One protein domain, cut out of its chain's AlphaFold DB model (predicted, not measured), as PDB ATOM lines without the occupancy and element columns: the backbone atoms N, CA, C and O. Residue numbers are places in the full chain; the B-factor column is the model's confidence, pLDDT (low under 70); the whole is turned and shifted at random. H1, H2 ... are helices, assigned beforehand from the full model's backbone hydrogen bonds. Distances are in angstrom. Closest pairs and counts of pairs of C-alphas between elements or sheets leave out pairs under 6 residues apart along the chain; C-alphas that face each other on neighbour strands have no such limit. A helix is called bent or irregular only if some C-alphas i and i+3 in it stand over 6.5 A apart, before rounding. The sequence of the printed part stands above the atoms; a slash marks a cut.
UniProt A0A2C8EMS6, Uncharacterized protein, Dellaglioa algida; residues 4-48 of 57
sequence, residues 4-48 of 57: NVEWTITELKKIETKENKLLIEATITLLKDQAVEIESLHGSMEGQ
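AT A GLANCE: This is residues 4 to 48 of the 57 residues of an uncharacterized protein of Dellaglioa algida (UniProt A0A2C8EMS6). Picture a lopsided helical hairpin: H1, the short helix, lies side by side with the first part of the much longer H2, and the far part of H2, residues 36 to 48, sticks out alone. A loop at one end turns the chain back, and H2 makes the long axis. The printed part has 45 residues with two named helices, H1 then H2, and no named strand; the class is all helix. The whole is only just loose, close to extended, with a radius of gyration of the C-alphas of 13.7 A, and it spans 46 by 17 by 5 A, a rod.

HOW THE PARTS SIT: Start with H1, residues 4 to 14, and go on through a short link of 6 residues to H2, residues 21 to 48. The two form a helical hairpin: they run opposite ways at a shallow tilt of 5 degrees. H2 touches H1 with residues 24 to 35 alone. Look for the closest C-alphas of the two helices at Ile 9 and Ile 28, 6.1 A apart. In H1 and H2 every backbone O i to N i+4 pair is within hydrogen-bond range.

IN THESE COORDINATES: Find C-alpha 4 at (45.726, -16.954, -24.237); from there H1 runs 15.7 A to C-alpha 14 at (37.525, -14.891, -37.464). Pick up H2 at C-alpha 21, (27.868, -19.668, -35.435), and read on 40.8 A to C-alpha 48 at (44.552, -23.469, 1.573). Neither helix is bent.

THE WHOLE: The two C-alphas farthest apart are those of Lys 18, in the link, and Gln 48, at 46.1 A. Residues 36 to 48, which belong to H2, stand free; the body without them spans 26 by 15 by 5 A. The printed part has no cut and no long link. In the B-factor column you will find a mean pLDDT of 92.8 for the printed part, and no printed residue is under 70.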
ATOM      1  N   ASN A   4      45.967 -15.835 -23.330       84.44
ATOM      2  CA  ASN A   4      45.726 -16.954 -24.237       84.44
ATOM      3  C   ASN A   4      44.236 -17.118 -24.577       84.44
ATOM      4  O   ASN A   4      43.896 -17.334 -25.739       84.44
ATOM      5  N   VAL A   5      43.339 -16.958 -23.596       91.19
ATOM      6  CA  VAL A   5      41.884 -17.107 -23.790       91.19
ATOM      7  C   VAL A   5      41.343 -16.002 -24.694       91.19
ATOM      8  O   VAL A   5      40.566 -16.276 -25.610       91.19
ATOM      9  N   GLU A   6      41.793 -14.764 -24.494       92.56
ATOM     10  CA  GLU A   6      41.362 -13.625 -25.314       92.56
ATOM     11  C   GLU A   6      41.829 -13.763 -26.772       92.56
ATOM     12  O   GLU A   6      41.066 -13.511 -27.715       92.56
ATOM     13  N   TRP A   7      43.064 -14.238 -26.973       94.69
ATOM     14  CA  TRP A   7      43.581 -14.554 -28.302       94.69
ATOM     15  C   TRP A   7      42.759 -15.662 -28.976       94.69
ATOM     16  O   TRP A   7      42.314 -15.492 -30.112       94.69
ATOM     17  N   THR A   8      42.470 -16.759 -28.270       95.56
ATOM     18  CA  THR A   8      41.681 -17.873 -28.817       95.56
ATOM     19  C   THR A   8      40.263 -17.447 -29.195       95.56
ATOM     20  O   THR A   8      39.799 -17.785 -30.282       95.56
ATOM     21  N   ILE A   9      39.577 -16.665 -28.353       96.50
ATOM     22  CA  ILE A   9      38.242 -16.128 -28.669       96.50
ATOM     23  C   ILE A   9      38.293 -15.267 -29.937       96.50
ATOM     24  O   ILE A   9      37.385 -15.329 -30.769       96.50
ATOM     25  N   THR A  10      39.353 -14.474 -30.100       97.12
ATOM     26  CA  THR A  10      39.540 -13.625 -31.280       97.12
ATOM     27  C   THR A  10      39.705 -14.457 -32.551       97.12
ATOM     28  O   THR A  10      39.053 -14.160 -33.551       97.12
ATOM     29  N   GLU A  11      40.512 -15.518 -32.523       97.50
ATOM     30  CA  GLU A  11      40.679 -16.410 -33.678       97.50
ATOM     31  C   GLU A  11      39.403 -17.192 -34.007       97.50
ATOM     32  O   GLU A  11      39.042 -17.306 -35.178       97.50
ATOM     33  N   LEU A  12      38.665 -17.662 -32.996       96.94
ATOM     34  CA  LEU A  12      37.389 -18.352 -33.207       96.94
ATOM     35  C   LEU A  12      36.366 -17.458 -33.917       96.94
ATOM     36  O   LEU A  12      35.686 -17.909 -34.834       96.94
ATOM     37  N   LYS A  13      36.299 -16.171 -33.565       96.81
ATOM     38  CA  LYS A  13      35.411 -15.217 -34.246       96.81
ATOM     39  C   LYS A  13      35.796 -14.963 -35.704       96.81
ATOM     40  O   LYS A  13      34.925 -14.654 -36.510       96.81
ATOM     41  N   LYS A  14      37.076 -15.089 -36.071       97.69
ATOM     42  CA  LYS A  14      37.525 -14.891 -37.464       97.69
ATOM     43  C   LYS A  14      37.052 -15.996 -38.403       97.69
ATOM     44  O   LYS A  14      36.905 -15.745 -39.595       97.69
ATOM     45  N   ILE A  15      36.830 -17.199 -37.877       97.06
ATOM     46  CA  ILE A  15      36.354 -18.357 -38.645       97.06
ATOM     47  C   ILE A  15      34.831 -18.542 -38.550       97.06
ATOM     48  O   ILE A  15      34.304 -19.567 -38.993       97.06
ATOM     49  N   GLU A  16      34.121 -17.572 -37.966       97.25
ATOM     50  CA  GLU A  16      32.669 -17.606 -37.841       97.25
ATOM     51  C   GLU A  16      31.985 -17.460 -39.202       97.25
ATOM     52  O   GLU A  16      32.204 -16.518 -39.963       97.25
ATOM     53  N   THR A  17      31.114 -18.418 -39.487       97.88
ATOM     54  CA  THR A  17      30.191 -18.455 -40.611       97.88
ATOM     55  C   THR A  17      28.772 -18.647 -40.078       97.88
ATOM     56  O   THR A  17      28.548 -18.936 -38.900       97.88
ATOM     57  N   LYS A  18      27.762 -18.506 -40.942       97.69
ATOM     58  CA  LYS A  18      26.367 -18.715 -40.524       97.69
ATOM     59  C   LYS A  18      26.108 -20.154 -40.075       97.69
ATOM     60  O   LYS A  18      25.289 -20.376 -39.191       97.69
ATOM     61  N   GLU A  19      26.802 -21.109 -40.680       98.06
ATOM     62  CA  GLU A  19      26.629 -22.542 -40.464       98.06
ATOM     63  C   GLU A  19      27.232 -23.005 -39.132       98.06
ATOM     64  O   GLU A  19      26.707 -23.927 -38.514       98.06
ATOM     65  N   ASN A  20      28.315 -22.367 -38.675       96.75
ATOM     66  CA  ASN A  20      29.033 -22.761 -37.458       96.75
ATOM     67  C   ASN A  20      28.843 -21.790 -36.277       96.75
ATOM     68  O   ASN A  20      29.382 -22.043 -35.201       96.75
ATOM     69  N   LYS A  21      28.060 -20.716 -36.446       97.38
ATOM     70  CA  LYS A  21      27.868 -19.668 -35.435       97.38
ATOM     71  C   LYS A  21      27.528 -20.214 -34.047       97.38
ATOM     72  O   LYS A  21      28.202 -19.879 -33.080       97.38
ATOM     73  N   LEU A  22      26.535 -21.102 -33.952       98.06
ATOM     74  CA  LEU A  22      26.126 -21.690 -32.669       98.06
ATOM     75  C   LEU A  22      27.248 -22.503 -32.013       98.06
ATOM     76  O   LEU A  22      27.405 -22.470 -30.794       98.06
ATOM     77  N   LEU A  23      28.040 -23.220 -32.814       98.19
ATOM     78  CA  LEU A  23      29.176 -23.990 -32.316       98.19
ATOM     79  C   LEU A  23      30.271 -23.064 -31.775       98.19
ATOM     80  O   LEU A  23      30.823 -23.327 -30.708       98.19
ATOM     81  N   ILE A  24      30.570 -21.973 -32.484       98.19
ATOM     82  CA  ILE A  24      31.566 -20.986 -32.055       98.19
ATOM     83  C   ILE A  24      31.108 -20.260 -30.795       98.19
ATOM     84  O   ILE A  24      31.882 -20.166 -29.846       98.19
ATOM     85  N   GLU A  25      29.854 -19.815 -30.735       97.88
ATOM     86  CA  GLU A  25      29.294 -19.174 -29.542       97.88
ATOM     87  C   GLU A  25      29.349 -20.112 -28.327       97.88
ATOM     88  O   GLU A  25      29.821 -19.708 -27.265       97.88
ATOM     89  N   ALA A  26      28.958 -21.383 -28.488       98.06
ATOM     90  CA  ALA A  26      29.045 -22.377 -27.419       98.06
ATOM     91  C   ALA A  26      30.495 -22.635 -26.976       98.06
ATOM     92  O   ALA A  26      30.774 -22.716 -25.780       98.06
ATOM     93  N   THR A  27      31.430 -22.713 -27.928       97.56
ATOM     94  CA  THR A  27      32.859 -22.901 -27.637       97.56
ATOM     95  C   THR A  27      33.432 -21.705 -26.874       97.56
ATOM     96  O   THR A  27      34.160 -21.883 -25.902       97.56
ATOM     97  N   ILE A  28      33.074 -20.480 -27.269       97.44
ATOM     98  CA  ILE A  28      33.487 -19.256 -26.572       97.44
ATOM     99  C   ILE A  28      32.937 -19.236 -25.144       97.44
ATOM    100  O   ILE A  28      33.670 -18.872 -24.226       97.44
ATOM    101  N   THR A  29      31.675 -19.620 -24.941       97.25
ATOM    102  CA  THR A  29      31.090 -19.721 -23.596       97.25
ATOM    103  C   THR A  29      31.853 -20.730 -22.743       97.25
ATOM    104  O   THR A  29      32.287 -20.378 -21.652       97.25
ATOM    105  N   LEU A  30      32.123 -21.929 -23.270       97.25
ATOM    106  CA  LEU A  30      32.888 -22.952 -22.554       97.25
ATOM    107  C   LEU A  30      34.279 -22.450 -22.135       97.25
ATOM    108  O   LEU A  30      34.689 -22.654 -20.996       97.25
ATOM    109  N   LEU A  31      34.992 -21.762 -23.031       95.69
ATOM    110  CA  LEU A  31      36.313 -21.200 -22.730       95.69
ATOM    111  C   LEU A  31      36.265 -20.152 -21.611       95.69
ATOM    112  O   LEU A  31      37.175 -20.082 -20.786       95.69
ATOM    113  N   LYS A  32      35.208 -19.334 -21.571       94.94
ATOM    114  CA  LYS A  32      35.013 -18.340 -20.510       94.94
ATOM    115  C   LYS A  32      34.743 -19.002 -19.166       94.94
ATOM    116  O   LYS A  32      35.362 -18.614 -18.179       94.94
ATOM    117  N   ASP A  33      33.870 -20.001 -19.148       95.56
ATOM    118  CA  ASP A  33      33.527 -20.729 -17.926       95.56
ATOM    119  C   ASP A  33      34.761 -21.444 -17.358       95.56
ATOM    120  O   ASP A  33      35.047 -21.340 -16.166       95.56
ATOM    121  N   GLN A  34      35.569 -22.065 -18.224       94.69
ATOM    122  CA  GLN A  34      36.837 -22.686 -17.832       94.69
ATOM    123  C   GLN A  34      37.840 -21.680 -17.259       94.69
ATOM    124  O   GLN A  34      38.520 -21.985 -16.282       94.69
ATOM    125  N   ALA A  35      37.938 -20.478 -17.834       92.62
ATOM    126  CA  ALA A  35      38.823 -19.441 -17.311       92.62
ATOM    127  C   ALA A  35      38.418 -19.015 -15.889       92.62
ATOM    128  O   ALA A  35      39.277 -18.890 -15.017       92.62
ATOM    129  N   VAL A  36      37.114 -18.853 -15.642       92.50
ATOM    130  CA  VAL A  36      36.579 -18.538 -14.308       92.50
ATOM    131  C   VAL A  36      36.846 -19.677 -13.325       92.50
ATOM    132  O   VAL A  36      37.241 -19.431 -12.185       92.50
ATOM    133  N   GLU A  37      36.668 -20.926 -13.752       92.12
ATOM    134  CA  GLU A  37      36.919 -22.089 -12.902       92.12
ATOM    135  C   GLU A  37      38.398 -22.207 -12.515       92.12
ATOM    136  O   GLU A  37      38.706 -22.416 -11.342       92.12
ATOM    137  N   ILE A  38      39.322 -21.990 -13.454       88.88
ATOM    138  CA  ILE A  38      40.766 -21.973 -13.177       88.88
ATOM    139  C   ILE A  38      41.116 -20.873 -12.168       88.88
ATOM    140  O   ILE A  38      41.832 -21.138 -11.200       88.88
ATOM    141  N   GLU A  39      40.591 -19.657 -12.346       87.56
ATOM    142  CA  GLU A  39      40.799 -18.555 -11.396       87.56
ATOM    143  C   GLU A  39      40.259 -18.913  -9.995       87.56
ATOM    144  O   GLU A  39      40.940 -18.702  -8.988       87.56
ATOM    145  N   SER A  40      39.082 -19.542  -9.918       87.31
ATOM    146  CA  SER A  40      38.490 -20.023  -8.661       87.31
ATOM    147  C   SER A  40      39.326 -21.121  -7.989       87.31
ATOM    148  O   SER A  40      39.514 -21.111  -6.765       87.31
ATOM    149  N   LEU A  41      39.852 -22.071  -8.767       88.06
ATOM    150  CA  LEU A  41      40.725 -23.136  -8.270       88.06
ATOM    151  C   LEU A  41      42.038 -22.569  -7.726       88.06
ATOM    152  O   LEU A  41      42.468 -22.973  -6.645       88.06
ATOM    153  N   HIS A  42      42.638 -21.599  -8.418       85.00
ATOM    154  CA  HIS A  42      43.828 -20.902  -7.930       85.00
ATOM    155  C   HIS A  42      43.555 -20.171  -6.614       85.00
ATOM    156  O   HIS A  42      44.288 -20.385  -5.651       85.00
ATOM    157  N   GLY A  43      42.468 -19.400  -6.519       83.38
ATOM    158  CA  GLY A  43      42.104 -18.709  -5.277       83.38
ATOM    159  C   GLY A  43      41.833 -19.669  -4.111       83.38
ATOM    160  O   GLY A  43      42.247 -19.423  -2.979       83.38
ATOM    161  N   SER A  44      41.197 -20.811  -4.384       83.56
ATOM    162  CA  SER A  44      40.959 -21.853  -3.376       83.56
ATOM    163  C   SER A  44      42.263 -22.501  -2.903       83.56
ATOM    164  O   SER A  44      42.454 -22.718  -1.704       83.56
ATOM    165  N   MET A  45      43.172 -22.789  -3.835       80.62
ATOM    166  CA  MET A  45      44.494 -23.338  -3.544       80.62
ATOM    167  C   MET A  45      45.329 -22.354  -2.719       80.62
ATOM    168  O   MET A  45      45.892 -22.743  -1.697       80.62
ATOM    169  N   GLU A  46      45.353 -21.076  -3.095       76.38
ATOM    170  CA  GLU A  46      45.990 -20.020  -2.308       76.38
ATOM    171  C   GLU A  46      45.387 -19.940  -0.902       76.38
ATOM    172  O   GLU A  46      46.126 -19.954   0.080       76.38
ATOM    173  N   GLY A  47      44.059 -19.950  -0.768       76.56
ATOM    174  CA  GLY A  47      43.390 -19.954   0.536       76.56
ATOM    175  C   GLY A  47      43.795 -21.137   1.428       76.56
ATOM    176  O   GLY A  47      43.971 -20.973   2.636       76.56
ATOM    177  N   GLN A  48      44.010 -22.320   0.845       76.06
ATOM    178  CA  GLN A  48      44.552 -23.469   1.573       76.06
ATOM    179  C   GLN A  48      46.019 -23.256   1.965       76.06
ATOM    180  O   GLN A  48      46.369 -23.483   3.126       76.06
TER     181      GLN A  48